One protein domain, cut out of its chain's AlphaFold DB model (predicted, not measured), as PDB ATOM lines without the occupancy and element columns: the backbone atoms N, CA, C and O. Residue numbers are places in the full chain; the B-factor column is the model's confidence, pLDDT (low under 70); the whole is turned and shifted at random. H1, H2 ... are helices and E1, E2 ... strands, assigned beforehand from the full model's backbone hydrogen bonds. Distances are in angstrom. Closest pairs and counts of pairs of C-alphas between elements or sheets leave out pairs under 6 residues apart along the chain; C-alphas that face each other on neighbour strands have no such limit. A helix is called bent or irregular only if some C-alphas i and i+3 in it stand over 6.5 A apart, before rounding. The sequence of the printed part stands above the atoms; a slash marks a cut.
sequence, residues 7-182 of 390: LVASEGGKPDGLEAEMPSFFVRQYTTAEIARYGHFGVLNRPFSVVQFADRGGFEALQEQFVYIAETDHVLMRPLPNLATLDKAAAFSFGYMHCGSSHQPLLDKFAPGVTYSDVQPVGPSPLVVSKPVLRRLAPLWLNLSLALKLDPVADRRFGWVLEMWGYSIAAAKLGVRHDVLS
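This is residues 7 to 182 of the 390 residues of an uncharacterized protein of Emiliania huxleyi (UniProt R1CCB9). Three helices side by side, H2, H5 and H6, make the core, with H5 touching both of the others. A small pair of strands, E1 and E2, packs on H2; a four-stranded sheet of E3, E6, E5 and E7 lies where H5 begins and near where H6 ends, and H4 lies far from that sheet, turned across H5. The printed part has 176 residues with six named helices and seven named strands, in the order E1 E2 H1 H2 H3 E3 E4 E5 H4 E6 H5 H6 E7. The larger sheet runs E3, E6, E5, E7 and is mixed, E1 and E2 are parallel, and the class is mixed, helices and strands. The whole is compact, with a radius of gyration of the C-alphas of 16.1 A and spans of 49 by 41 by 28 A.

Begin at C-alpha 7, at (29.128, -35.257, -53.876), where E1 runs over residues 7 to 10. E2 takes residues 24 to 28, and H1 residues 32 to 36. Find C-alpha 42 at (14.328, -33.501, -54.732); from there H2 runs 20.6 A to residue 55. H3, residues 58 to 61, is followed by E3, residues 66 to 69, E4, residues 74 to 76, and E5, residues 88 to 92, 13.5 A long. H4, residues 101 to 110, measures 15.0 A. E6, residues 127 to 130, is followed at once by H5, residues 131 to 150, 28.9 A long with a kink of 29 degrees near residue 139. H6, residues 152 to 173, is 21.9 A from first to last C-alpha, with a kink of 104 degrees near residue 160. Three helices are irregular: in H4 C-alphas 102 and 105 are 7.2 A apart, in H6 C-alphas 157 and 160 are 9.4 A apart, and in H5, only just, C-alphas 136 and 139 are 6.7 A apart. E7, residues 177 to 181, ends at C-alpha 181, at (26.140, -28.899, -30.580).

Start at H5, the hub, which touches H2, H4 and H6. H2, H5 and H6 form an up-and-down bundle, each helix running against the one before it. H5 and H6 are a helical hairpin at a shallow tilt of 20 degrees; their closest C-alphas, Ser 145 and Gly 166, are 4.5 A apart. H2 and H5 touch at Pro 47 and Leu 142, 5.0 A between C-alphas, opposite ways at a shallow tilt of 34.8 degrees, only just short of steep. H4 and H5 only just touch, with 3 pairs of C-alphas within 8 A, the closest Phe 110 and Leu 144 at 7.2 A; they stand about perpendicular at 82 degrees, and H5 uses residues 144 to 148 alone. H5 only grazes the larger sheet, with residues 131 to 134. In that sheet, look for N 67 and O 129 at 2.9 A between antiparallel E3 and E6, N 90 and O 128 at 2.9 A between antiparallel E6 and E5, and N 179 and O 89 at 2.8 A between parallel E5 and E7. E4 pairs with no named strand. Between E1 and E2, N 8 and O 25 are 2.9 A apart; the closest C-alphas of E2 and H2, Val 27 and Ser 49, are 6.0 A apart. H1 and H2 are close but not clearly touching, with C-alphas of Ile 35 and Gly 42 at 6.9 A, and H3 and H5 likewise, with Phe 59 and Lys 131 at 6.6 A. Every O i to N i+4 pair is within hydrogen-bond range in H1, against 8 of 10 in H2, 4 of 6 in H4, 14 of 16 in H5 and 13 of 18 in H6; H3 is too short for such a pair.

The two C-alphas farthest apart, those of Ala 20 and Ser 101, are 49.3 A apart. The printed part has no cut. The links E1 to E2, E4 to E5 and H4 to E6 are long. The mean pLDDT of the printed part is 96.5, and no printed residue is under 70.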
ATOM      1  N   LEU A   7      29.968 -34.132 -53.473       96.44
ATOM      2  CA  LEU A   7      29.128 -35.257 -53.876       96.44
ATOM      3  C   LEU A   7      27.939 -34.707 -54.664       96.44
ATOM      4  O   LEU A   7      27.026 -34.120 -54.086       96.44
ATOM      5  N   VAL A   8      27.985 -34.851 -55.985       96.88
ATOM      6  CA  VAL A   8      27.072 -34.157 -56.898       96.88
ATOM      7  C   VAL A   8      26.057 -35.140 -57.467       96.88
ATOM      8  O   VAL A   8      26.405 -36.040 -58.232       96.88
ATOM      9  N   ALA A   9      24.788 -34.951 -57.109       96.94
ATOM     10  CA  ALA A   9      23.672 -35.599 -57.783       96.94
ATOM     11  C   ALA A   9      23.383 -34.851 -59.087       96.94
ATOM     12  O   ALA A   9      22.948 -33.702 -59.046       96.94
ATOM     13  N   SER A  10      23.614 -35.492 -60.229       96.44
ATOM     14  CA  SER A  10      23.388 -34.889 -61.545       96.44
ATOM     15  C   SER A  10      22.649 -35.830 -62.490       96.44
ATOM     16  O   SER A  10      22.531 -37.041 -62.254       96.44
ATOM     17  N   GLU A  11      22.114 -35.285 -63.583       95.62
ATOM     18  CA  GLU A  11      21.415 -36.068 -64.599       95.62
ATOM     19  C   GLU A  11      22.334 -37.160 -65.165       95.62
ATOM     20  O   GLU A  11      23.369 -36.884 -65.768       95.62
ATOM     21  N   GLY A  12      21.976 -38.426 -64.935       95.94
ATOM     22  CA  GLY A  12      22.801 -39.563 -65.351       95.94
ATOM     23  C   GLY A  12      24.145 -39.692 -64.618       95.94
ATOM     24  O   GLY A  12      24.906 -40.595 -64.946       95.94
ATOM     25  N   GLY A  13      24.445 -38.832 -63.639       96.81
ATOM     26  CA  GLY A  13      25.772 -38.735 -63.024       96.81
ATOM     27  C   GLY A  13      26.805 -38.044 -63.918       96.81
ATOM     28  O   GLY A  13      27.991 -38.346 -63.820       96.81
ATOM     29  N   LYS A  14      26.362 -37.168 -64.828       97.38
ATOM     30  CA  LYS A  14      27.249 -36.399 -65.708       97.38
ATOM     31  C   LYS A  14      27.997 -35.294 -64.944       97.38
ATOM     32  O   LYS A  14      27.435 -34.750 -63.989       97.38
ATOM     33  N   PRO A  15      29.216 -34.931 -65.372       96.62
ATOM     34  CA  PRO A  15      29.920 -33.774 -64.833       96.62
ATOM     35  C   PRO A  15      29.149 -32.464 -65.036       96.62
ATOM     36  O   PRO A  15      28.369 -32.340 -65.984       96.62
ATOM     37  N   ASP A  16      29.368 -31.501 -64.139       91.56
ATOM     38  CA  ASP A  16      28.726 -30.179 -64.155       91.56
ATOM     39  C   ASP A  16      29.659 -29.056 -64.641       91.56
ATOM     40  O   ASP A  16      29.241 -27.902 -64.713       91.56
ATOM     41  N   GLY A  17      30.904 -29.387 -65.000       89.19
ATOM     42  CA  GLY A  17      31.921 -28.450 -65.476       89.19
ATOM     43  C   GLY A  17      32.714 -27.777 -64.354       89.19
ATOM     44  O   GLY A  17      33.671 -27.060 -64.639       89.19
ATOM     45  N   LEU A  18      32.357 -28.011 -63.088       88.62
ATOM     46  CA  LEU A  18      33.052 -27.454 -61.923       88.62
ATOM     47  C   LEU A  18      34.073 -28.434 -61.323       88.62
ATOM     48  O   LEU A  18      34.785 -28.090 -60.380       88.62
ATOM     49  N   GLU A  19      34.185 -29.653 -61.854       92.94
ATOM     50  CA  GLU A  19      35.174 -30.643 -61.417       92.94
ATOM     51  C   GLU A  19      36.629 -30.229 -61.668       92.94
ATOM     52  O   GLU A  19      37.526 -30.764 -61.019       92.94
ATOM     53  N   ALA A  20      36.855 -29.272 -62.572       87.38
ATOM     54  CA  ALA A  20      38.165 -28.666 -62.792       87.38
ATOM     55  C   ALA A  20      38.583 -27.736 -61.636       87.38
ATOM     56  O   ALA A  20      39.773 -27.586 -61.377       87.38
ATOM     57  N   GLU A  21      37.612 -27.145 -60.935       86.19
ATOM     58  CA  GLU A  21      37.838 -26.181 -59.850       86.19
ATOM     59  C   GLU A  21      37.790 -26.853 -58.470       86.19
ATOM     60  O   GLU A  21      38.512 -26.480 -57.547       86.19
ATOM     61  N   MET A  22      36.926 -27.860 -58.308       89.62
ATOM     62  CA  MET A  22      36.711 -28.542 -57.034       89.62
ATOM     63  C   MET A  22      36.610 -30.058 -57.236       89.62
ATOM     64  O   MET A  22      35.772 -30.503 -58.028       89.62
ATOM     65  N   PRO A  23      37.362 -30.885 -56.477       93.06
ATOM     66  CA  PRO A  23      37.238 -32.337 -56.544       93.06
ATOM     67  C   PRO A  23      35.784 -32.777 -56.385       93.06
ATOM     68  O   PRO A  23      35.063 -32.296 -55.508       93.06
ATOM     69  N   SER A  24      35.335 -33.663 -57.269       95.88
ATOM     70  CA  SER A  24      33.918 -33.993 -57.406       95.88
ATOM     71  C   SER A  24      33.713 -35.481 -57.622       95.88
ATOM     72  O   SER A  24      34.470 -36.131 -58.339       95.88
ATOM     73  N   PHE A  25      32.658 -36.011 -57.016       96.81
ATOM     74  CA  PHE A  25      32.169 -37.361 -57.222       96.81
ATOM     75  C   PHE A  25      30.728 -37.281 -57.721       96.81
ATOM     76  O   PHE A  25      29.831 -36.856 -56.989       96.81
ATOM     77  N   PHE A  26      30.507 -37.690 -58.968       97.94
ATOM     78  CA  PHE A  26      29.201 -37.598 -59.610       97.94
ATOM     79  C   PHE A  26      28.405 -38.891 -59.448       97.94
ATOM     80  O   PHE A  26      28.876 -40.001 -59.721       97.94
ATOM     81  N   VAL A  27      27.159 -38.736 -59.023       98.19
ATOM     82  CA  VAL A  27      26.183 -39.811 -58.869       98.19
ATOM     83  C   VAL A  27      24.898 -39.440 -59.581       98.19
ATOM     84  O   VAL A  27      24.599 -38.271 -59.822       98.19
ATOM     85  N   ARG A  28      24.121 -40.455 -59.951       97.75
ATOM     86  CA  ARG A  28      22.890 -40.231 -60.698       97.75
ATOM     87  C   ARG A  28      21.840 -39.637 -59.765       97.75
ATOM     88  O   ARG A  28      21.504 -40.253 -58.757       97.75
ATOM     89  N   GLN A  29      21.270 -38.496 -60.132       97.75
ATOM     90  CA  GLN A  29      20.061 -37.987 -59.491       97.75
ATOM     91  C   GLN A  29      18.826 -38.798 -59.914       97.75
ATOM     92  O   GLN A  29      18.787 -39.384 -61.003       97.75
ATOM     93  N   TYR A  30      17.777 -38.800 -59.092       98.19
ATOM     94  CA  TYR A  30      16.471 -39.295 -59.522       98.19
ATOM     95  C   TYR A  30      16.003 -38.567 -60.788       98.19
ATOM     96  O   TYR A  30      16.043 -37.341 -60.876       98.19
ATOM     97  N   THR A  31      15.529 -39.332 -61.767       97.81
ATOM     98  CA  THR A  31      14.854 -38.795 -62.949       97.81
ATOM     99  C   THR A  31      13.542 -38.126 -62.550       97.81
ATOM    100  O   THR A  31      12.955 -38.440 -61.510       97.81
ATOM    101  N   THR A  32      13.023 -37.250 -63.415       96.75
ATOM    102  CA  THR A  32      11.713 -36.609 -63.222       96.75
ATOM    103  C   THR A  32      10.600 -37.631 -62.972       96.75
ATOM    104  O   THR A  32       9.757 -37.416 -62.105       96.75
ATOM    105  N   ALA A  33      10.623 -38.768 -63.677       97.19
ATOM    106  CA  ALA A  33       9.637 -39.835 -63.521       97.19
ATOM    107  C   ALA A  33       9.765 -40.571 -62.176       97.19
ATOM    108  O   ALA A  33       8.759 -40.866 -61.534       97.19
ATOM    109  N   GLU A  34      10.990 -40.848 -61.721       97.50
ATOM    110  CA  GLU A  34      11.211 -41.486 -60.420       97.50
ATOM    111  C   GLU A  34      10.791 -40.564 -59.271       97.50
ATOM    112  O   GLU A  34      10.064 -40.993 -58.376       97.50
ATOM    113  N   ILE A  35      11.196 -39.288 -59.310       97.31
ATOM    114  CA  ILE A  35      10.930 -38.346 -58.216       97.31
ATOM    115  C   ILE A  35       9.471 -37.877 -58.167       97.31
ATOM    116  O   ILE A  35       8.985 -37.494 -57.101       97.31
ATOM    117  N   ALA A  36       8.735 -37.955 -59.283       97.56
ATOM    118  CA  ALA A  36       7.299 -37.669 -59.323       97.56
ATOM    119  C   ALA A  36       6.504 -38.556 -58.349       97.56
ATOM    120  O   ALA A  36       5.561 -38.088 -57.714       97.56
ATOM    121  N   ARG A  37       6.944 -39.807 -58.138       96.50
ATOM    122  CA  ARG A  37       6.346 -40.741 -57.160       96.50
ATOM    123  C   ARG A  37       6.431 -40.238 -55.717       96.50
ATOM    124  O   ARG A  37       5.690 -40.707 -54.863       96.50
ATOM    125  N   TYR A  38       7.324 -39.287 -55.466       96.75
ATOM    126  CA  TYR A  38       7.594 -38.680 -54.168       96.75
ATOM    127  C   TYR A  38       7.236 -37.188 -54.164       96.75
ATOM    128  O   TYR A  38       7.848 -36.401 -53.443       96.75
ATOM    129  N   GLY A  39       6.282 -36.766 -55.003       95.25
ATOM    130  CA  GLY A  39       5.811 -35.380 -55.057       95.25
ATOM    131  C   GLY A  39       6.899 -34.380 -55.449       95.25
ATOM    132  O   GLY A  39       6.921 -33.272 -54.923       95.25
ATOM    133  N   HIS A  40       7.831 -34.785 -56.320       96.44
ATOM    134  CA  HIS A  40       8.974 -33.971 -56.754       96.44
ATOM    135  C   HIS A  40       9.893 -33.508 -55.609       96.44
ATOM    136  O   HIS A  40      10.579 -32.490 -55.716       96.44
ATOM    137  N   PHE A  41       9.951 -34.267 -54.511       96.88
ATOM    138  CA  PHE A  41      10.770 -33.937 -53.346       96.88
ATOM    139  C   PHE A  41      12.257 -34.245 -53.574       96.88
ATOM    140  O   PHE A  41      12.793 -35.249 -53.109       96.88
ATOM    141  N   GLY A  42      12.933 -33.350 -54.301       95.69
ATOM    142  CA  GLY A  42      14.328 -33.501 -54.732       95.69
ATOM    143  C   GLY A  42      15.354 -33.682 -53.607       95.69
ATOM    144  O   GLY A  42      16.442 -34.188 -53.874       95.69
ATOM    145  N   VAL A  43      15.002 -33.350 -52.357       96.19
ATOM    146  CA  VAL A  43      15.849 -33.547 -51.162       96.19
ATOM    147  C   VAL A  43      16.230 -35.022 -50.971       96.19
ATOM    148  O   VAL A  43      17.309 -35.317 -50.467       96.19
ATOM    149  N   LEU A  44      15.422 -35.966 -51.475       98.06
ATOM    150  CA  LEU A  44      15.740 -37.403 -51.471       98.06
ATOM    151  C   LEU A  44      17.039 -37.752 -52.217       98.06
ATOM    152  O   LEU A  44      17.631 -38.797 -51.950       98.06
ATOM    153  N   ASN A  45      17.521 -36.883 -53.114       97.81
ATOM    154  CA  ASN A  45      18.826 -37.070 -53.743       97.81
ATOM    155  C   ASN A  45      19.975 -37.046 -52.727       97.81
ATOM    156  O   ASN A  45      20.995 -37.672 -52.990       97.81
ATOM    157  N   ARG A  46      19.833 -36.387 -51.568       96.88
ATOM    158  CA  ARG A  46      20.886 -36.313 -50.545       96.88
ATOM    159  C   ARG A  46      21.247 -37.705 -49.988       96.88
ATOM    160  O   ARG A  46      22.369 -38.147 -50.244       96.88
ATOM    161  N   PRO A  47      20.341 -38.455 -49.326       98.12
ATOM    162  CA  PRO A  47      20.648 -39.820 -48.891       98.12
ATOM    163  C   PRO A  47      20.978 -40.754 -50.058       98.12
ATOM    164  O   PRO A  47      21.872 -41.592 -49.943       98.12
ATOM    165  N   PHE A  48      20.296 -40.601 -51.200       98.62
ATOM    166  CA  PHE A  48      20.533 -41.449 -52.369       98.62
ATOM    167  C   PHE A  48      21.954 -41.297 -52.920       98.62
ATOM    168  O   PHE A  48      22.576 -42.275 -53.337       98.62
ATOM    169  N   SER A  49      22.493 -40.082 -52.869       98.12
ATOM    170  CA  SER A  49      23.861 -39.806 -53.291       98.12
ATOM    171  C   SER A  49      24.878 -40.440 -52.357       98.12
ATOM    172  O   SER A  49      25.853 -41.012 -52.835       98.12
ATOM    173  N   VAL A  50      24.650 -40.392 -51.040       98.06
ATOM    174  CA  VAL A  50      25.563 -40.994 -50.053       98.06
ATOM    175  C   VAL A  50      25.587 -42.518 -50.183       98.06
ATOM    176  O   VAL A  50      26.659 -43.116 -50.103       98.06
ATOM    177  N   VAL A  51      24.438 -43.148 -50.449       98.56
ATOM    178  CA  VAL A  51      24.370 -44.589 -50.753       98.56
ATOM    179  C   VAL A  51      25.169 -44.915 -52.016       98.56
ATOM    180  O   VAL A  51      26.063 -45.750 -51.964       98.56
ATOM    181  N   GLN A  52      24.938 -44.198 -53.120       98.44
ATOM    182  CA  GLN A  52      25.694 -44.416 -54.361       98.44
ATOM    183  C   GLN A  52      27.200 -44.166 -54.196       98.44
ATOM    184  O   GLN A  52      28.003 -44.868 -54.805       98.44
ATOM    185  N   PHE A  53      27.589 -43.172 -53.394       97.56
ATOM    186  CA  PHE A  53      28.987 -42.907 -53.066       97.56
ATOM    187  C   PHE A  53      29.616 -44.104 -52.347       97.56
ATOM    188  O   PHE A  53      30.691 -44.553 -52.735       97.56
ATOM    189  N   ALA A  54      28.927 -44.658 -51.345       96.75
ATOM    190  CA  ALA A  54      29.379 -45.842 -50.622       96.75
ATOM    191  C   ALA A  54      29.479 -47.076 -51.536       96.75
ATOM    192  O   ALA A  54      30.519 -47.730 -51.565       96.75
ATOM    193  N   ASP A  55      28.436 -47.356 -52.322       97.12
ATOM    194  CA  ASP A  55      28.353 -48.535 -53.198       97.12
ATOM    195  C   ASP A  55      29.429 -48.541 -54.293       97.12
ATOM    196  O   ASP A  55      29.836 -49.595 -54.778       97.12
ATOM    197  N   ARG A  56      29.908 -47.356 -54.683       96.62
ATOM    198  CA  ARG A  56      30.948 -47.169 -55.703       96.62
ATOM    199  C   ARG A  56      32.357 -47.029 -55.114       96.62
ATOM    200  O   ARG A  56      33.255 -46.552 -55.804       96.62
ATOM    201  N   GLY A  57      32.563 -47.422 -53.856       95.19
ATOM    202  CA  GLY A  57      33.881 -47.416 -53.212       95.19
ATOM    203  C   GLY A  57      34.368 -46.033 -52.761       95.19
ATOM    204  O   GLY A  57      35.560 -45.835 -52.522       95.19
ATOM    205  N   GLY A  58      33.474 -45.045 -52.669       94.44
ATOM    206  CA  GLY A  58      33.830 -43.671 -52.322       94.44
ATOM    207  C   GLY A  58      34.421 -43.540 -50.917       94.44
ATOM    208  O   GLY A  58      35.359 -42.775 -50.712       94.44
ATOM    209  N   PHE A  59      33.942 -44.318 -49.941       94.31
ATOM    210  CA  PHE A  59      34.503 -44.298 -48.583       94.31
ATOM    211  C   PHE A  59      35.910 -44.897 -48.510       94.31
ATOM    212  O   PHE A  59      36.711 -44.489 -47.667       94.31
ATOM    213  N   GLU A  60      36.210 -45.860 -49.368       94.06
ATOM    214  CA  GLU A  60      37.501 -46.525 -49.492       94.06
ATOM    215  C   GLU A  60      38.526 -45.612 -50.171       94.06
ATOM    216  O   GLU A  60      39.695 -45.634 -49.798       94.06
ATOM    217  N   ALA A  61      38.082 -44.763 -51.103       91.81
ATOM    218  CA  ALA A  61      38.924 -43.759 -51.751       91.81
ATOM    219  C   ALA A  61      39.365 -42.622 -50.806       91.81
ATOM    220  O   ALA A  61      40.373 -41.964 -51.061       91.81
ATOM    221  N   LEU A  62      38.629 -42.383 -49.713       91.38
ATOM    222  CA  LEU A  62      38.974 -41.372 -48.710       91.38
ATOM    223  C   LEU A  62      40.020 -41.904 -47.725       91.38
ATOM    224  O   LEU A  62      39.820 -42.949 -47.099       91.38
ATOM    225  N   GLN A  63      41.094 -41.144 -47.510       91.94
ATOM    226  CA  GLN A  63      42.145 -41.499 -46.550       91.94
ATOM    227  C   GLN A  63      41.657 -41.355 -45.101       91.94
ATOM    228  O   GLN A  63      42.001 -42.148 -44.224       91.94
ATOM    229  N   GLU A  64      40.810 -40.362 -44.843       93.81
ATOM    230  CA  GLU A  64      40.305 -40.027 -43.522       93.81
ATOM    231  C   GLU A  64      39.314 -41.072 -43.002       93.81
ATOM    232  O   GLU A  64      38.497 -41.626 -43.739       93.81
ATOM    233  N   GLN A  65      39.348 -41.326 -41.691       94.88
ATOM    234  CA  GLN A  65      38.390 -42.215 -41.017       94.88
ATOM    235  C   GLN A  65      37.038 -41.548 -40.727       94.88
ATOM    236  O   GLN A  65      36.043 -42.241 -40.501       94.88
ATOM    237  N   PHE A  66      37.009 -40.216 -40.743       97.31
ATOM    238  CA  PHE A  66      35.857 -39.380 -40.432       97.31
ATOM    239  C   PHE A  66      35.552 -38.474 -41.610       97.31
ATOM    240  O   PHE A  66      36.467 -37.984 -42.271       97.31
ATOM    241  N   VAL A  67      34.270 -38.228 -41.840       96.69
ATOM    242  CA  VAL A  67      33.799 -37.302 -42.864       96.69
ATOM    243  C   VAL A  67      32.992 -36.188 -42.219       96.69
ATOM    244  O   VAL A  67      32.273 -36.415 -41.245       96.69
ATOM    245  N   TYR A  68      33.127 -34.991 -42.781       97.12
ATOM    246  CA  TYR A  68      32.253 -33.861 -42.512       97.12
ATOM    247  C   TYR A  68      31.261 -33.738 -43.673       97.12
ATOM    248  O   TYR A  68      31.675 -33.540 -44.814       97.12
ATOM    249  N   ILE A  69      29.967 -33.884 -43.390       96.94
ATOM    250  CA  ILE A  69      28.893 -33.600 -44.342       96.94
ATOM    251  C   ILE A  69      28.483 -32.142 -44.146       96.94
ATOM    252  O   ILE A  69      28.082 -31.750 -43.047       96.94
ATOM    253  N   ALA A  70      28.616 -31.359 -45.214       95.50
ATOM    254  CA  ALA A  70      28.254 -29.951 -45.278       95.50
ATOM    255  C   ALA A  70      27.071 -29.740 -46.230       95.50
ATOM    256  O   ALA A  70      26.889 -30.507 -47.176       95.50
ATOM    257  N   GLU A  71      26.300 -28.676 -46.010       92.69
ATOM    258  CA  GLU A  71      25.414 -28.130 -47.036       92.69
ATOM    259  C   GLU A  71      26.185 -27.164 -47.942       92.69
ATOM    260  O   GLU A  71      27.229 -26.623 -47.567       92.69
ATOM    261  N   THR A  72      25.651 -26.916 -49.138       91.50
ATOM    262  CA  THR A  72      26.244 -25.983 -50.112       91.50
ATOM    263  C   THR A  72      26.193 -24.522 -49.669       91.50
ATOM    264  O   THR A  72      26.796 -23.675 -50.317       91.50
ATOM    265  N   ASP A  73      25.492 -24.219 -48.577       94.00
ATOM    266  CA  ASP A  73      25.397 -22.906 -47.943       94.00
ATOM    267  C   ASP A  73      26.080 -22.816 -46.575       94.00
ATOM    268  O   ASP A  73      25.753 -21.956 -45.752       94.00
ATOM    269  N   HIS A  74      27.063 -23.681 -46.337       96.62
ATOM    270  CA  HIS A  74      27.980 -23.561 -45.212       96.62
ATOM    271  C   HIS A  74      29.248 -22.807 -45.618       96.62
ATOM    272  O   HIS A  74      29.971 -23.231 -46.516       96.62
ATOM    273  N   VAL A  75      29.573 -21.739 -44.887       96.25
ATOM    274  CA  VAL A  75      30.909 -21.125 -44.908       96.25
ATOM    275  C   VAL A  75      31.607 -21.435 -43.592       96.25
ATOM    276  O   VAL A  75      31.078 -21.148 -42.516       96.25
ATOM    277  N   LEU A  76      32.801 -22.020 -43.655       95.69
ATOM    278  CA  LEU A  76      33.601 -22.269 -42.460       95.69
ATOM    279  C   LEU A  76      34.225 -20.962 -41.970       95.69
ATOM    280  O   LEU A  76      35.013 -20.336 -42.668       95.69
ATOM    281  N   MET A  77      33.888 -20.571 -40.743       96.12
ATOM    282  CA  MET A  77      34.403 -19.360 -40.098       96.12
ATOM    283  C   MET A  77      35.789 -19.571 -39.479       96.12
ATOM    284  O   MET A  77      36.497 -18.613 -39.181       96.12
ATOM    285  N   ARG A  78      36.151 -20.832 -39.218       94.19
ATOM    286  CA  ARG A  78      37.422 -21.248 -38.618       94.19
ATOM    287  C   ARG A  78      37.693 -22.728 -38.921       94.19
ATOM    288  O   ARG A  78      36.764 -23.441 -39.306       94.19
ATOM    289  N   PRO A  79      38.921 -23.228 -38.697       94.44
ATOM    290  CA  PRO A  79      39.217 -24.648 -38.851       94.44
ATOM    291  C   PRO A  79      38.281 -25.532 -38.013       94.44
ATOM    292  O   PRO A  79      38.130 -25.329 -36.807       94.44
ATOM    293  N   LEU A  80      37.670 -26.527 -38.657       94.75
ATOM    294  CA  LEU A  80      36.823 -27.527 -38.009       94.75
ATOM    295  C   LEU A  80      37.685 -28.729 -37.570       94.75
ATOM    296  O   LEU A  80      38.234 -29.422 -38.440       94.75
ATOM    297  N   PRO A  81      37.852 -28.985 -36.255       94.88
ATOM    298  CA  PRO A  81      38.505 -30.198 -35.775       94.88
ATOM    299  C   PRO A  81      37.598 -31.419 -35.977       94.88
ATOM    300  O   PRO A  81      36.408 -31.290 -36.268       94.88
ATOM    301  N   ASN A  82      38.142 -32.620 -35.778       96.12
ATOM    302  CA  ASN A  82      37.286 -33.793 -35.637       96.12
ATOM    303  C   ASN A  82      36.536 -33.709 -34.299       96.12
ATOM    304  O   ASN A  82      37.157 -33.762 -33.240       96.12
ATOM    305  N   LEU A  83      35.214 -33.564 -34.367       96.06
ATOM    306  CA  LEU A  83      34.327 -33.501 -33.203       96.06
ATOM    307  C   LEU A  83      33.700 -34.865 -32.864       96.06
ATOM    308  O   LEU A  83      32.964 -34.963 -31.889       96.06
ATOM    309  N   ALA A  84      33.966 -35.898 -33.667       97.31
ATOM    310  CA  ALA A  84      33.384 -37.228 -33.532       97.31
ATOM    311  C   ALA A  84      34.402 -38.274 -33.047       97.31
ATOM    312  O   ALA A  84      35.615 -38.141 -33.221       97.31
ATOM    313  N   THR A  85      33.880 -39.370 -32.504       95.31
ATOM    314  CA  THR A  85      34.601 -40.609 -32.185       95.31
ATOM    315  C   THR A  85      34.068 -41.757 -33.045       95.31
ATOM    316  O   THR A  85      33.099 -41.606 -33.795       95.31
ATOM    317  N   LEU A  86      34.705 -42.931 -32.994       92.94
ATOM    318  CA  LEU A  86      34.287 -44.075 -33.817       92.94
ATOM    319  C   LEU A  86      32.832 -44.504 -33.557       92.94
ATOM    320  O   LEU A  86      32.171 -44.990 -34.476       92.94
ATOM    321  N   ASP A  87      32.356 -44.295 -32.334       86.81
ATOM    322  CA  ASP A  87      31.049 -44.675 -31.805       86.81
ATOM    323  C   ASP A  87      30.061 -43.502 -31.652       86.81
ATOM    324  O   ASP A  87      28.862 -43.742 -31.504       86.81
ATOM    325  N   LYS A  88      30.526 -42.248 -31.733       94.56
ATOM    326  CA  LYS A  88      29.699 -41.055 -31.514       94.56
ATOM    327  C   LYS A  88      29.947 -39.988 -32.578       94.56
ATOM    328  O   LYS A  88      31.072 -39.547 -32.782       94.56
ATOM    329  N   ALA A  89      28.884 -39.553 -33.245       98.19
ATOM    330  CA  ALA A  89      28.937 -38.471 -34.226       98.19
ATOM    331  C   ALA A  89      28.837 -37.091 -33.549       98.19
ATOM    332  O   ALA A  89      28.500 -36.993 -32.373       98.19
ATOM    333  N   ALA A  90      29.068 -36.013 -34.295       98.31
ATOM    334  CA  ALA A  90      28.794 -34.644 -33.854       98.31
ATOM    335  C   ALA A  90      27.879 -33.952 -34.860       98.31
ATOM    336  O   ALA A  90      28.161 -33.972 -36.057       98.31
ATOM    337  N   ALA A  91      26.790 -33.350 -34.387       98.25
ATOM    338  CA  ALA A  91      25.778 -32.739 -35.244       98.25
ATOM    339  C   ALA A  91      25.188 -31.473 -34.620       98.25
ATOM    340  O   ALA A  91      25.231 -31.275 -33.403       98.25
ATOM    341  N   PHE A  92      24.638 -30.600 -35.463       97.88
ATOM    342  CA  PHE A  92      23.972 -29.387 -34.998       97.88
ATOM    343  C   PHE A  92      22.616 -29.691 -34.351       97.88
ATOM    344  O   PHE A  92      21.927 -30.643 -34.724       97.88
ATOM    345  N   SER A  93      22.236 -28.864 -33.373       96.75
ATOM    346  CA  SER A  93      20.930 -28.933 -32.718       96.75
ATOM    347  C   SER A  93      19.882 -28.144 -33.498       96.75
ATOM    348  O   SER A  93      19.868 -26.916 -33.459       96.75
ATOM    349  N   PHE A  94      18.957 -28.843 -34.149       95.75
ATOM    350  CA  PHE A  94      17.819 -28.221 -34.820       95.75
ATOM    351  C   PHE A  94      16.640 -28.102 -33.853       95.75
ATOM    352  O   PHE A  94      15.926 -29.072 -33.603       95.75
ATOM    353  N   GLY A  95      16.401 -26.900 -33.321       92.25
ATOM    354  CA  GLY A  95      15.349 -26.662 -32.320       92.25
ATOM    355  C   GLY A  95      13.925 -27.003 -32.792       92.25
ATOM    356  O   GLY A  95      13.054 -27.294 -31.981       92.25
ATOM    357  N   TYR A  96      13.671 -27.035 -34.101       92.12
ATOM    358  CA  TYR A  96      12.383 -27.463 -34.664       92.12
ATOM    359  C   TYR A  96      12.254 -28.991 -34.834       92.12
ATOM    360  O   TYR A  96      11.206 -29.470 -35.259       92.12
ATOM    361  N   MET A  97      13.295 -29.767 -34.509       96.00
ATOM    362  CA  MET A  97      13.327 -31.233 -34.630       96.00
ATOM    363  C   MET A  97      13.225 -31.963 -33.287       96.00
ATOM    364  O   MET A  97      13.638 -33.115 -33.162       96.00
ATOM    365  N   HIS A  98      12.672 -31.325 -32.255       94.94
ATOM    366  CA  HIS A  98      12.421 -32.016 -30.995       94.94
ATOM    367  C   HIS A  98      11.342 -33.094 -31.160       94.94
ATOM    368  O   HIS A  98      10.171 -32.809 -31.424       94.94
ATOM    369  N   CYS A  99      11.754 -34.350 -30.983       96.12
ATOM    370  CA  CYS A  99      10.848 -35.486 -30.926       96.12
ATOM    371  C   CYS A  99      10.131 -35.530 -29.568       96.12
ATOM    372  O   CYS A  99      10.661 -35.120 -28.539       96.12
ATOM    373  N   GLY A 100       8.899 -36.022 -29.568       96.56
ATOM    374  CA  GLY A 100       8.013 -36.025 -28.404       96.56
ATOM    375  C   GLY A 100       6.891 -37.037 -28.582       96.56
ATOM    376  O   GLY A 100       6.753 -37.600 -29.668       96.56
ATOM    377  N   SER A 101       6.072 -37.245 -27.550       97.19
ATOM    378  CA  SER A 101       5.053 -38.311 -27.511       97.19
ATOM    379  C   SER A 101       4.095 -38.320 -28.709       97.19
ATOM    380  O   SER A 101       3.707 -39.389 -29.171       97.19
ATOM    381  N   SER A 102       3.780 -37.155 -29.281       96.81
ATOM    382  CA  SER A 102       2.945 -37.035 -30.486       96.81
ATOM    383  C   SER A 102       3.548 -37.672 -31.746       96.81
ATOM    384  O   SER A 102       2.826 -37.905 -32.713       96.81
ATOM    385  N   HIS A 103       4.848 -37.971 -31.753       97.81
ATOM    386  CA  HIS A 103       5.537 -38.643 -32.854       97.81
ATOM    387  C   HIS A 103       5.572 -40.166 -32.696       97.81
ATOM    388  O   HIS A 103       5.826 -40.858 -33.681       97.81
ATOM    389  N   GLN A 104       5.296 -40.701 -31.499       98.19
ATOM    390  CA  GLN A 104       5.424 -42.133 -31.214       98.19
ATOM    391  C   GLN A 104       4.639 -43.027 -32.189       98.19
ATOM    392  O   GLN A 104       5.238 -43.976 -32.680       98.19
ATOM    393  N   PRO A 105       3.392 -42.709 -32.604       98.44
ATOM    394  CA  PRO A 105       2.675 -43.549 -33.569       98.44
ATOM    395  C   PRO A 105       3.392 -43.704 -34.922       98.44
ATOM    396  O   PRO A 105       3.298 -44.749 -35.565       98.44
ATOM    397  N   LEU A 106       4.124 -42.676 -35.368       98.31
ATOM    398  CA  LEU A 106       4.949 -42.767 -36.576       98.31
ATOM    399  C   LEU A 106       6.219 -43.588 -36.317       98.31
ATOM    400  O   LEU A 106       6.628 -44.361 -37.182       98.31
ATOM    401  N   LEU A 107       6.824 -43.465 -35.134       98.50
ATOM    402  CA  LEU A 107       7.979 -44.282 -34.750       98.50
ATOM    403  C   LEU A 107       7.605 -45.762 -34.656       98.50
ATOM    404  O   LEU A 107       8.284 -46.580 -35.261       98.50
ATOM    405  N   ASP A 108       6.482 -46.104 -34.029       98.38
ATOM    406  CA  ASP A 108       5.991 -47.484 -33.943       98.38
ATOM    407  C   ASP A 108       5.780 -48.096 -35.333       98.38
ATOM    408  O   ASP A 108       6.036 -49.281 -35.543       98.38
ATOM    409  N   LYS A 109       5.361 -47.278 -36.306       98.44
ATOM    410  CA  LYS A 109       5.153 -47.700 -37.693       98.44
ATOM    411  C   LYS A 109       6.459 -47.891 -38.472       98.44
ATOM    412  O   LYS A 109       6.606 -48.887 -39.177       98.44
ATOM    413  N   PHE A 110       7.385 -46.934 -38.408       98.25
ATOM    414  CA  PHE A 110       8.564 -46.894 -39.293       98.25
ATOM    415  C   PHE A 110       9.859 -47.392 -38.632       98.25
ATOM    416  O   PHE A 110      10.768 -47.893 -39.301       98.25
ATOM    417  N   ALA A 111       9.943 -47.314 -37.310       97.88
ATOM    418  CA  ALA A 111      11.054 -47.790 -36.502       97.88
ATOM    419  C   ALA A 111      10.553 -48.473 -35.212       97.88
ATOM    420  O   ALA A 111      10.814 -47.970 -34.120       97.88
ATOM    421  N   PRO A 112       9.861 -49.630 -35.321       97.56
ATOM    422  CA  PRO A 112       9.368 -50.356 -34.153       97.56
ATOM    423  C   PRO A 112      10.471 -50.575 -33.109       97.56
ATOM    424  O   PRO A 112      11.580 -50.987 -33.456       97.56
ATOM    425  N   GLY A 113      10.158 -50.299 -31.841       96.81
ATOM    426  CA  GLY A 113      11.100 -50.389 -30.719       96.81
ATOM    427  C   GLY A 113      11.897 -49.110 -30.437       96.81
ATOM    428  O   GLY A 113      12.524 -49.028 -29.387       96.81
ATOM    429  N   VAL A 114      11.853 -48.107 -31.320       98.12
ATOM    430  CA  VAL A 114      12.415 -46.774 -31.064       98.12
ATOM    431  C   VAL A 114      11.381 -45.915 -30.340       98.12
ATOM    432  O   VAL A 114      10.243 -45.770 -30.787       98.12
ATOM    433  N   THR A 115      11.786 -45.303 -29.234       98.00
ATOM    434  CA  THR A 115      10.963 -44.345 -28.490       98.00
ATOM    435  C   THR A 115      11.258 -42.915 -28.931       98.00
ATOM    436  O   THR A 115      12.341 -42.603 -29.431       98.00
ATOM    437  N   TYR A 116      10.317 -41.995 -28.715       97.50
ATOM    438  CA  TYR A 116      10.533 -40.580 -29.034       97.50
ATOM    439  C   TYR A 116      11.753 -39.976 -28.312       97.50
ATOM    440  O   TYR A 116      12.363 -39.052 -28.844       97.50
ATOM    441  N   SER A 117      12.144 -40.504 -27.145       97.12
ATOM    442  CA  SER A 117      13.342 -40.081 -26.402       97.12
ATOM    443  C   SER A 117      14.666 -40.531 -27.030       97.12
ATOM    444  O   SER A 117      15.709 -39.945 -26.737       97.12
ATOM    445  N   ASP A 118      14.644 -41.538 -27.903       97.88
ATOM    446  CA  ASP A 118      15.848 -42.022 -28.587       97.88
ATOM    447  C   ASP A 118      16.247 -41.110 -29.756       97.88
ATOM    448  O   ASP A 118      17.429 -41.018 -30.102       97.88
ATOM    449  N   VAL A 119      15.273 -40.409 -30.345       98.19
ATOM    450  CA  VAL A 119      15.451 -39.545 -31.520       98.19
ATOM    451  C   VAL A 119      16.006 -38.182 -31.103       98.19
ATOM    452  O   VAL A 119      15.317 -37.362 -30.497       98.19
ATOM    453  N   GLN A 120      17.266 -37.923 -31.454       97.94
ATOM    454  CA  GLN A 120      17.932 -36.646 -31.178       97.94
ATOM    455  C   GLN A 120      17.496 -35.558 -32.185       97.94
ATOM    456  O   GLN A 120      17.248 -35.878 -33.348       97.94
ATOM    457  N   PRO A 121      17.436 -34.270 -31.781       97.19
ATOM    458  CA  PRO A 121      17.019 -33.154 -32.637       97.19
ATOM    459  C   PRO A 121      18.153 -32.717 -33.577       97.19
ATOM    460  O   PRO A 121      18.681 -31.609 -33.475       97.19
ATOM    461  N   VAL A 122      18.581 -33.630 -34.443       98.00
ATOM    462  CA  VAL A 122      19.702 -33.465 -35.375       98.00
ATOM    463  C   VAL A 122      19.243 -33.715 -36.813       98.00
ATOM    464  O   VAL A 122      18.107 -34.120 -37.053       98.00
ATOM    465  N   GLY A 123      20.130 -33.469 -37.772       96.19
ATOM    466  CA  GLY A 123      19.946 -33.794 -39.183       96.19
ATOM    467  C   GLY A 123      21.241 -34.330 -39.799       96.19
ATOM    468  O   GLY A 123      22.243 -34.466 -39.093       96.19
ATOM    469  N   PRO A 124      21.245 -34.613 -41.112       96.00
ATOM    470  CA  PRO A 124      22.394 -35.191 -41.811       96.00
ATOM    471  C   PRO A 124      23.527 -34.187 -42.072       96.00
ATOM    472  O   PRO A 124      24.591 -34.584 -42.542       96.00
ATOM    473  N   SER A 125      23.302 -32.897 -41.806       96.44
ATOM    474  CA  SER A 125      24.267 -31.817 -41.995       96.44
ATOM    475  C   SER A 125      23.929 -30.637 -41.070       96.44
ATOM    476  O   SER A 125      22.743 -30.373 -40.865       96.44
ATOM    477  N   PRO A 126      24.926 -29.925 -40.513       97.75
ATOM    478  CA  PRO A 126      26.332 -30.312 -40.485       97.75
ATOM    479  C   PRO A 126      26.537 -31.545 -39.600       97.75
ATOM    480  O   PRO A 126      25.997 -31.632 -38.495       97.75
ATOM    481  N   LEU A 127      27.338 -32.490 -40.089       98.25
ATOM    482  CA  LEU A 127      27.595 -33.760 -39.412       98.25
ATOM    483  C   LEU A 127      29.072 -34.125 -39.525       98.25
ATOM    484  O   LEU A 127      29.593 -34.204 -40.631       98.25
ATOM    485  N   VAL A 128      29.733 -34.416 -38.404       98.31
ATOM    486  CA  VAL A 128      31.006 -35.151 -38.393       98.31
ATOM    487  C   VAL A 128      30.727 -36.573 -37.930       98.31
ATOM    488  O   VAL A 128      30.141 -36.775 -36.867       98.31
ATOM    489  N   VAL A 129      31.118 -37.569 -38.722       98.12
ATOM    490  CA  VAL A 129      30.793 -38.977 -38.457       98.12
ATOM    491  C   VAL A 129      31.878 -39.914 -38.986       98.12
ATOM    492  O   VAL A 129      32.542 -39.619 -39.981       98.12
ATOM    493  N   SER A 130      32.076 -41.055 -38.324       97.56
ATOM    494  CA  SER A 130      33.003 -42.086 -38.794       97.56
ATOM    495  C   SER A 130      32.450 -42.802 -40.034       97.56
ATOM    496  O   SER A 130      31.246 -43.062 -40.141       97.56
ATOM    497  N   LYS A 131      33.325 -43.178 -40.977       96.44
ATOM    498  CA  LYS A 131      32.920 -43.930 -42.184       96.44
ATOM    499  C   LYS A 131      32.147 -45.223 -41.856       96.44
ATOM    500  O   LYS A 131      31.135 -45.467 -42.512       96.44
ATOM    501  N   PRO A 132      32.535 -46.042 -40.848       96.06
ATOM    502  CA  PRO A 132      31.774 -47.240 -40.485       96.06
ATOM    503  C   PRO A 132      30.341 -46.946 -40.030       96.06
ATOM    504  O   PRO A 132      29.424 -47.688 -40.387       96.06
ATOM    505  N   VAL A 133      30.127 -45.865 -39.271       97.06
ATOM    506  CA  VAL A 133      28.783 -45.451 -38.848       97.06
ATOM    507  C   VAL A 133      27.972 -44.997 -40.056       97.06
ATOM    508  O   VAL A 133      26.875 -45.513 -40.270       97.06
ATOM    509  N   LEU A 134      28.524 -44.102 -40.881       97.00
ATOM    510  CA  LEU A 134      27.813 -43.569 -42.043       97.00
ATOM    511  C   LEU A 134      27.447 -44.663 -43.057       97.00
ATOM    512  O   LEU A 134      26.341 -44.643 -43.593       97.00
ATOM    513  N   ARG A 135      28.317 -45.665 -43.259       96.25
ATOM    514  CA  ARG A 135      28.044 -46.816 -44.137       96.25
ATOM    515  C   ARG A 135      26.810 -47.612 -43.701       96.25
ATOM    516  O   ARG A 135      26.047 -48.057 -44.550       96.25
ATOM    517  N   ARG A 136      26.590 -47.782 -42.393       96.44
ATOM    518  CA  ARG A 136      25.377 -48.443 -41.870       96.44
ATOM    519  C   ARG A 136      24.158 -47.525 -41.920       96.44
ATOM    520  O   ARG A 136      23.046 -47.990 -42.154       96.44
ATOM    521  N   LEU A 137      24.373 -46.234 -41.683       97.38
ATOM    522  CA  LEU A 137      23.315 -45.238 -41.572       97.38
ATOM    523  C   LEU A 137      22.685 -44.889 -42.925       97.38
ATOM    524  O   LEU A 137      21.464 -44.813 -43.015       97.38
ATOM    525  N   ALA A 138      23.493 -44.709 -43.974       98.12
ATOM    526  CA  ALA A 138      23.039 -44.172 -45.256       98.12
ATOM    527  C   ALA A 138      21.923 -44.992 -45.940       98.12
ATOM    528  O   ALA A 138      20.921 -44.386 -46.331       98.12
ATOM    529  N   PRO A 139      21.994 -46.338 -46.033       98.56
ATOM    530  CA  PRO A 139      20.914 -47.121 -46.640       98.56
ATOM    531  C   PRO A 139      19.598 -47.029 -45.857       98.56
ATOM    532  O   PRO A 139      18.522 -46.921 -46.445       98.56
ATOM    533  N   LEU A 140      19.667 -47.043 -44.521       98.62
ATOM    534  CA  LEU A 140      18.479 -46.945 -43.674       98.62
ATOM    535  C   LEU A 140      17.869 -45.541 -43.719       98.62
ATOM    536  O   LEU A 140      16.649 -45.411 -43.796       98.62
ATOM    537  N   TRP A 141      18.710 -44.510 -43.717       98.75
ATOM    538  CA  TRP A 141      18.312 -43.118 -43.895       98.75
ATOM    539  C   TRP A 141      17.575 -42.909 -45.226       98.75
ATOM    540  O   TRP A 141      16.486 -42.327 -45.232       98.75
ATOM    541  N   LEU A 142      18.096 -43.449 -46.335       98.81
ATOM    542  CA  LEU A 142      17.413 -43.424 -47.631       98.81
ATOM    543  C   LEU A 142      16.048 -44.115 -47.559       98.81
ATOM    544  O   LEU A 142      15.027 -43.507 -47.881       98.81
ATOM    545  N   ASN A 143      16.019 -45.368 -47.103       98.69
ATOM    546  CA  ASN A 143      14.799 -46.173 -47.087       98.69
ATOM    547  C   ASN A 143      13.707 -45.563 -46.202       98.69
ATOM    548  O   ASN A 143      12.543 -45.531 -46.602       98.69
ATOM    549  N   LEU A 144      14.072 -45.037 -45.028       98.75
ATOM    550  CA  LEU A 144      13.132 -44.330 -44.165       98.75
ATOM    551  C   LEU A 144      12.635 -43.046 -44.822       98.75
ATOM    552  O   LEU A 144      11.431 -42.828 -44.842       98.75
ATOM    553  N   SER A 145      13.507 -42.236 -45.423       98.75
ATOM    554  CA  SER A 145      13.081 -41.006 -46.108       98.75
ATOM    555  C   SER A 145      12.081 -41.292 -47.235       98.75
ATOM    556  O   SER A 145      11.069 -40.604 -47.353       98.75
ATOM    557  N   LEU A 146      12.308 -42.348 -48.024       98.62
ATOM    558  CA  LEU A 146      11.377 -42.785 -49.069       98.62
ATOM    559  C   LEU A 146      10.044 -43.277 -48.483       98.62
ATOM    560  O   LEU A 146       8.982 -42.898 -48.975       98.62
ATOM    561  N   ALA A 147      10.088 -44.100 -47.431       98.56
ATOM    562  CA  ALA A 147       8.894 -44.655 -46.795       98.56
ATOM    563  C   ALA A 147       8.040 -43.575 -46.115       98.56
ATOM    564  O   ALA A 147       6.824 -43.554 -46.290       98.56
ATOM    565  N   LEU A 148       8.679 -42.650 -45.394       98.56
ATOM    566  CA  LEU A 148       8.024 -41.496 -44.782       98.56
ATOM    567  C   LEU A 148       7.366 -40.618 -45.849       98.56
ATOM    568  O   LEU A 148       6.241 -40.171 -45.660       98.56
ATOM    569  N   LYS A 149       8.038 -40.392 -46.984       98.31
ATOM    570  CA  LYS A 149       7.503 -39.531 -48.043       98.31
ATOM    571  C   LYS A 149       6.278 -40.125 -48.747       98.31
ATOM    572  O   LYS A 149       5.429 -39.379 -49.223       98.31
ATOM    573  N   LEU A 150       6.178 -41.453 -48.815       98.19
ATOM    574  CA  LEU A 150       5.016 -42.148 -49.383       98.19
ATOM    575  C   LEU A 150       3.825 -42.228 -48.419       98.19
ATOM    576  O   LEU A 150       2.725 -42.583 -48.839       98.19
ATOM    577  N   ASP A 151       4.025 -41.913 -47.140       98.44
ATOM    578  CA  ASP A 151       2.973 -41.937 -46.137       98.44
ATOM    579  C   ASP A 151       2.351 -40.544 -45.948       98.44
ATOM    580  O   ASP A 151       3.033 -39.621 -45.502       98.44
ATOM    581  N   PRO A 152       1.045 -40.358 -46.224       97.56
ATOM    582  CA  PRO A 152       0.419 -39.037 -46.161       97.56
ATOM    583  C   PRO A 152       0.413 -38.391 -44.769       97.56
ATOM    584  O   PRO A 152       0.301 -37.166 -44.666       97.56
ATOM    585  N   VAL A 153       0.477 -39.188 -43.696       98.19
ATOM    586  CA  VAL A 153       0.505 -38.677 -42.320       98.19
ATOM    587  C   VAL A 153       1.910 -38.188 -41.992       98.19
ATOM    588  O   VAL A 153       2.063 -37.060 -41.522       98.19
ATOM    589  N   ALA A 154       2.932 -38.994 -42.286       98.19
ATOM    590  CA  ALA A 154       4.327 -38.621 -42.096       98.19
ATOM    591  C   ALA A 154       4.734 -37.435 -42.982       98.19
ATOM    592  O   ALA A 154       5.325 -36.487 -42.470       98.19
ATOM    593  N   ASP A 155       4.365 -37.436 -44.268       98.12
ATOM    594  CA  ASP A 155       4.679 -36.347 -45.200       98.12
ATOM    595  C   ASP A 155       4.092 -35.015 -44.732       98.12
ATOM    596  O   ASP A 155       4.791 -34.008 -44.628       98.12
ATOM    597  N   ARG A 156       2.820 -35.018 -44.323       97.56
ATOM    598  CA  ARG A 156       2.181 -33.826 -43.758       97.56
ATOM    599  C   ARG A 156       2.832 -33.386 -42.448       97.56
ATOM    600  O   ARG A 156       2.936 -32.188 -42.198       97.56
ATOM    601  N   ARG A 157       3.211 -34.336 -41.589       97.12
ATOM    602  CA  ARG A 157       3.735 -34.048 -40.248       97.12
ATOM    603  C   ARG A 157       5.157 -33.502 -40.288       97.12
ATOM    604  O   ARG A 157       5.440 -32.539 -39.581       97.12
ATOM    605  N   PHE A 158       6.036 -34.127 -41.064       97.25
ATOM    606  CA  PHE A 158       7.453 -33.774 -41.124       97.25
ATOM    607  C   PHE A 158       7.768 -32.753 -42.222       97.25
ATOM    608  O   PHE A 158       8.726 -31.991 -42.091       97.25
ATOM    609  N   GLY A 159       6.947 -32.687 -43.273       95.50
ATOM    610  CA  GLY A 159       7.005 -31.649 -44.296       95.50
ATOM    611  C   GLY A 159       8.370 -31.537 -44.973       95.50
ATOM    612  O   GLY A 159       8.993 -32.527 -45.348       95.50
ATOM    613  N   TRP A 160       8.851 -30.304 -45.132       92.00
ATOM    614  CA  TRP A 160      10.069 -30.010 -45.894       92.00
ATOM    615  C   TRP A 160      11.360 -30.571 -45.266       92.00
ATOM    616  O   TRP A 160      12.336 -30.765 -45.987       92.00
ATOM    617  N   VAL A 161      11.357 -30.895 -43.963       95.62
ATOM    618  CA  VAL A 161      12.486 -31.526 -43.239       95.62
ATOM    619  C   VAL A 161      12.327 -33.036 -43.066       95.62
ATOM    620  O   VAL A 161      13.045 -33.651 -42.282       95.62
ATOM    621  N   LEU A 162      11.391 -33.667 -43.778       97.88
ATOM    622  CA  LEU A 162      11.112 -35.101 -43.661       97.88
ATOM    623  C   LEU A 162      12.342 -35.986 -43.838       97.88
ATOM    624  O   LEU A 162      12.502 -36.974 -43.128       97.88
ATOM    625  N   GLU A 163      13.228 -35.623 -44.756       98.06
ATOM    626  CA  GLU A 163      14.468 -36.360 -44.987       98.06
ATOM    627  C   GLU A 163      15.403 -36.285 -43.758       98.06
ATOM    628  O   GLU A 163      15.959 -37.307 -43.352       98.06
ATOM    629  N   MET A 164      15.454 -35.141 -43.060       98.50
ATOM    630  CA  MET A 164      16.190 -35.007 -41.795       98.50
ATOM    631  C   MET A 164      15.584 -35.886 -40.689       98.50
ATOM    632  O   MET A 164      16.315 -36.472 -39.891       98.50
ATOM    633  N   TRP A 165      14.255 -36.031 -40.645       98.50
ATOM    634  CA  TRP A 165      13.603 -36.998 -39.749       98.50
ATOM    635  C   TRP A 165      13.958 -38.439 -40.118       98.50
ATOM    636  O   TRP A 165      14.238 -39.240 -39.228       98.50
ATOM    637  N   GLY A 166      14.021 -38.757 -41.413       98.56
ATOM    638  CA  GLY A 166      14.529 -40.035 -41.909       98.56
ATOM    639  C   GLY A 166      15.930 -40.346 -41.377       98.56
ATOM    640  O   GLY A 166      16.163 -41.457 -40.901       98.56
ATOM    641  N   TYR A 167      16.832 -39.357 -41.376       98.69
ATOM    642  CA  TYR A 167      18.170 -39.473 -40.783       98.69
ATOM    643  C   TYR A 167      18.107 -39.752 -39.274       98.69
ATOM    644  O   TYR A 167      18.670 -40.738 -38.799       98.69
ATOM    645  N   SER A 168      17.399 -38.918 -38.512       98.44
ATOM    646  CA  SER A 168      17.397 -39.000 -37.043       98.44
ATOM    647  C   SER A 168      16.723 -40.264 -36.514       98.44
ATOM    648  O   SER A 168      17.182 -40.847 -35.532       98.44
ATOM    649  N   ILE A 169      15.687 -40.749 -37.201       98.69
ATOM    650  CA  ILE A 169      15.044 -42.034 -36.902       98.69
ATOM    651  C   ILE A 169      15.973 -43.200 -37.272       98.69
ATOM    652  O   ILE A 169      16.081 -44.154 -36.502       98.69
ATOM    653  N   ALA A 170      16.681 -43.130 -38.409       98.56
ATOM    654  CA  ALA A 170      17.678 -44.139 -38.780       98.56
ATOM    655  C   ALA A 170      18.795 -44.232 -37.734       98.56
ATOM    656  O   ALA A 170      19.173 -45.331 -37.325       98.56
ATOM    657  N   ALA A 171      19.293 -43.082 -37.273       98.31
ATOM    658  CA  ALA A 171      20.324 -43.008 -36.251       98.31
ATOM    659  C   ALA A 171      19.849 -43.626 -34.932       98.31
ATOM    660  O   ALA A 171      20.537 -44.491 -34.391       98.31
ATOM    661  N   ALA A 172      18.649 -43.262 -34.469       98.25
ATOM    662  CA  ALA A 172      18.048 -43.840 -33.270       98.25
ATOM    663  C   ALA A 172      17.890 -45.366 -33.386       98.25
ATOM    664  O   ALA A 172      18.313 -46.102 -32.498       98.25
ATOM    665  N   LYS A 173      17.381 -45.855 -34.524       98.06
ATOM    666  CA  LYS A 173      17.199 -47.291 -34.793       98.06
ATOM    667  C   LYS A 173      18.510 -48.083 -34.797       98.06
ATOM    668  O   LYS A 173      18.511 -49.261 -34.454       98.06
ATOM    669  N   LEU A 174      19.617 -47.454 -35.187       97.31
ATOM    670  CA  LEU A 174      20.953 -48.060 -35.190       97.31
ATOM    671  C   LEU A 174      21.740 -47.812 -33.893       97.31
ATOM    672  O   LEU A 174      22.896 -48.225 -33.808       97.31
ATOM    673  N   GLY A 175      21.155 -47.120 -32.910       96.81
ATOM    674  CA  GLY A 175      21.838 -46.743 -31.672       96.81
ATOM    675  C   GLY A 175      22.970 -45.727 -31.868       96.81
ATOM    676  O   GLY A 175      23.857 -45.626 -31.023       96.81
ATOM    677  N   VAL A 176      22.975 -44.977 -32.974       96.94
ATOM    678  CA  VAL A 176      23.980 -43.942 -33.249       96.94
ATOM    679  C   VAL A 176      23.677 -42.713 -32.398       96.94
ATOM    680  O   VAL A 176      22.608 -42.113 -32.513       96.94
ATOM    681  N   ARG A 177      24.634 -42.320 -31.553       95.81
ATOM    682  CA  ARG A 177      24.525 -41.138 -30.688       95.81
ATOM    683  C   ARG A 177      25.351 -39.979 -31.225       95.81
ATOM    684  O   ARG A 177      26.401 -40.175 -31.835       95.81
ATOM    685  N   HIS A 178      24.876 -38.774 -30.940       98.06
ATOM    686  CA  HIS A 178      25.517 -37.524 -31.323       98.06
ATOM    687  C   HIS A 178      25.915 -36.708 -30.096       98.06
ATOM    688  O   HIS A 178      25.142 -36.616 -29.136       98.06
ATOM    689  N   ASP A 179      27.070 -36.052 -30.168       97.56
ATOM    690  CA  ASP A 179      27.274 -34.768 -29.510       97.56
ATOM    691  C   ASP A 179      26.444 -33.714 -30.244       97.56
ATOM    692  O   ASP A 179      26.693 -33.397 -31.408       97.56
ATOM    693  N   VAL A 180      25.397 -33.231 -29.573       97.44
ATOM    694  CA  VAL A 180      24.432 -32.272 -30.122       97.44
ATOM    695  C   VAL A 180      24.898 -30.864 -29.767       97.44
ATOM    696  O   VAL A 180      24.852 -30.455 -28.608       97.44
ATOM    697  N   LEU A 181      25.380 -30.131 -30.766       96.38
ATOM    698  CA  LEU A 181      26.140 -28.899 -30.580       96.38
ATOM    699  C   LEU A 181      25.329 -27.680 -31.031       96.38
ATOM    700  O   LEU A 181      25.100 -27.483 -32.221       96.38
ATOM    701  N   SER A 182      24.956 -26.804 -30.097       93.94
ATOM    702  CA  SER A 182      24.297 -25.522 -30.409       93.94
ATOM    703  C   SER A 182      25.242 -24.472 -31.008       93.94
ATOM    704  O   SER A 182      24.791 -23.486 -31.582       93.94
TER     705      SER A 182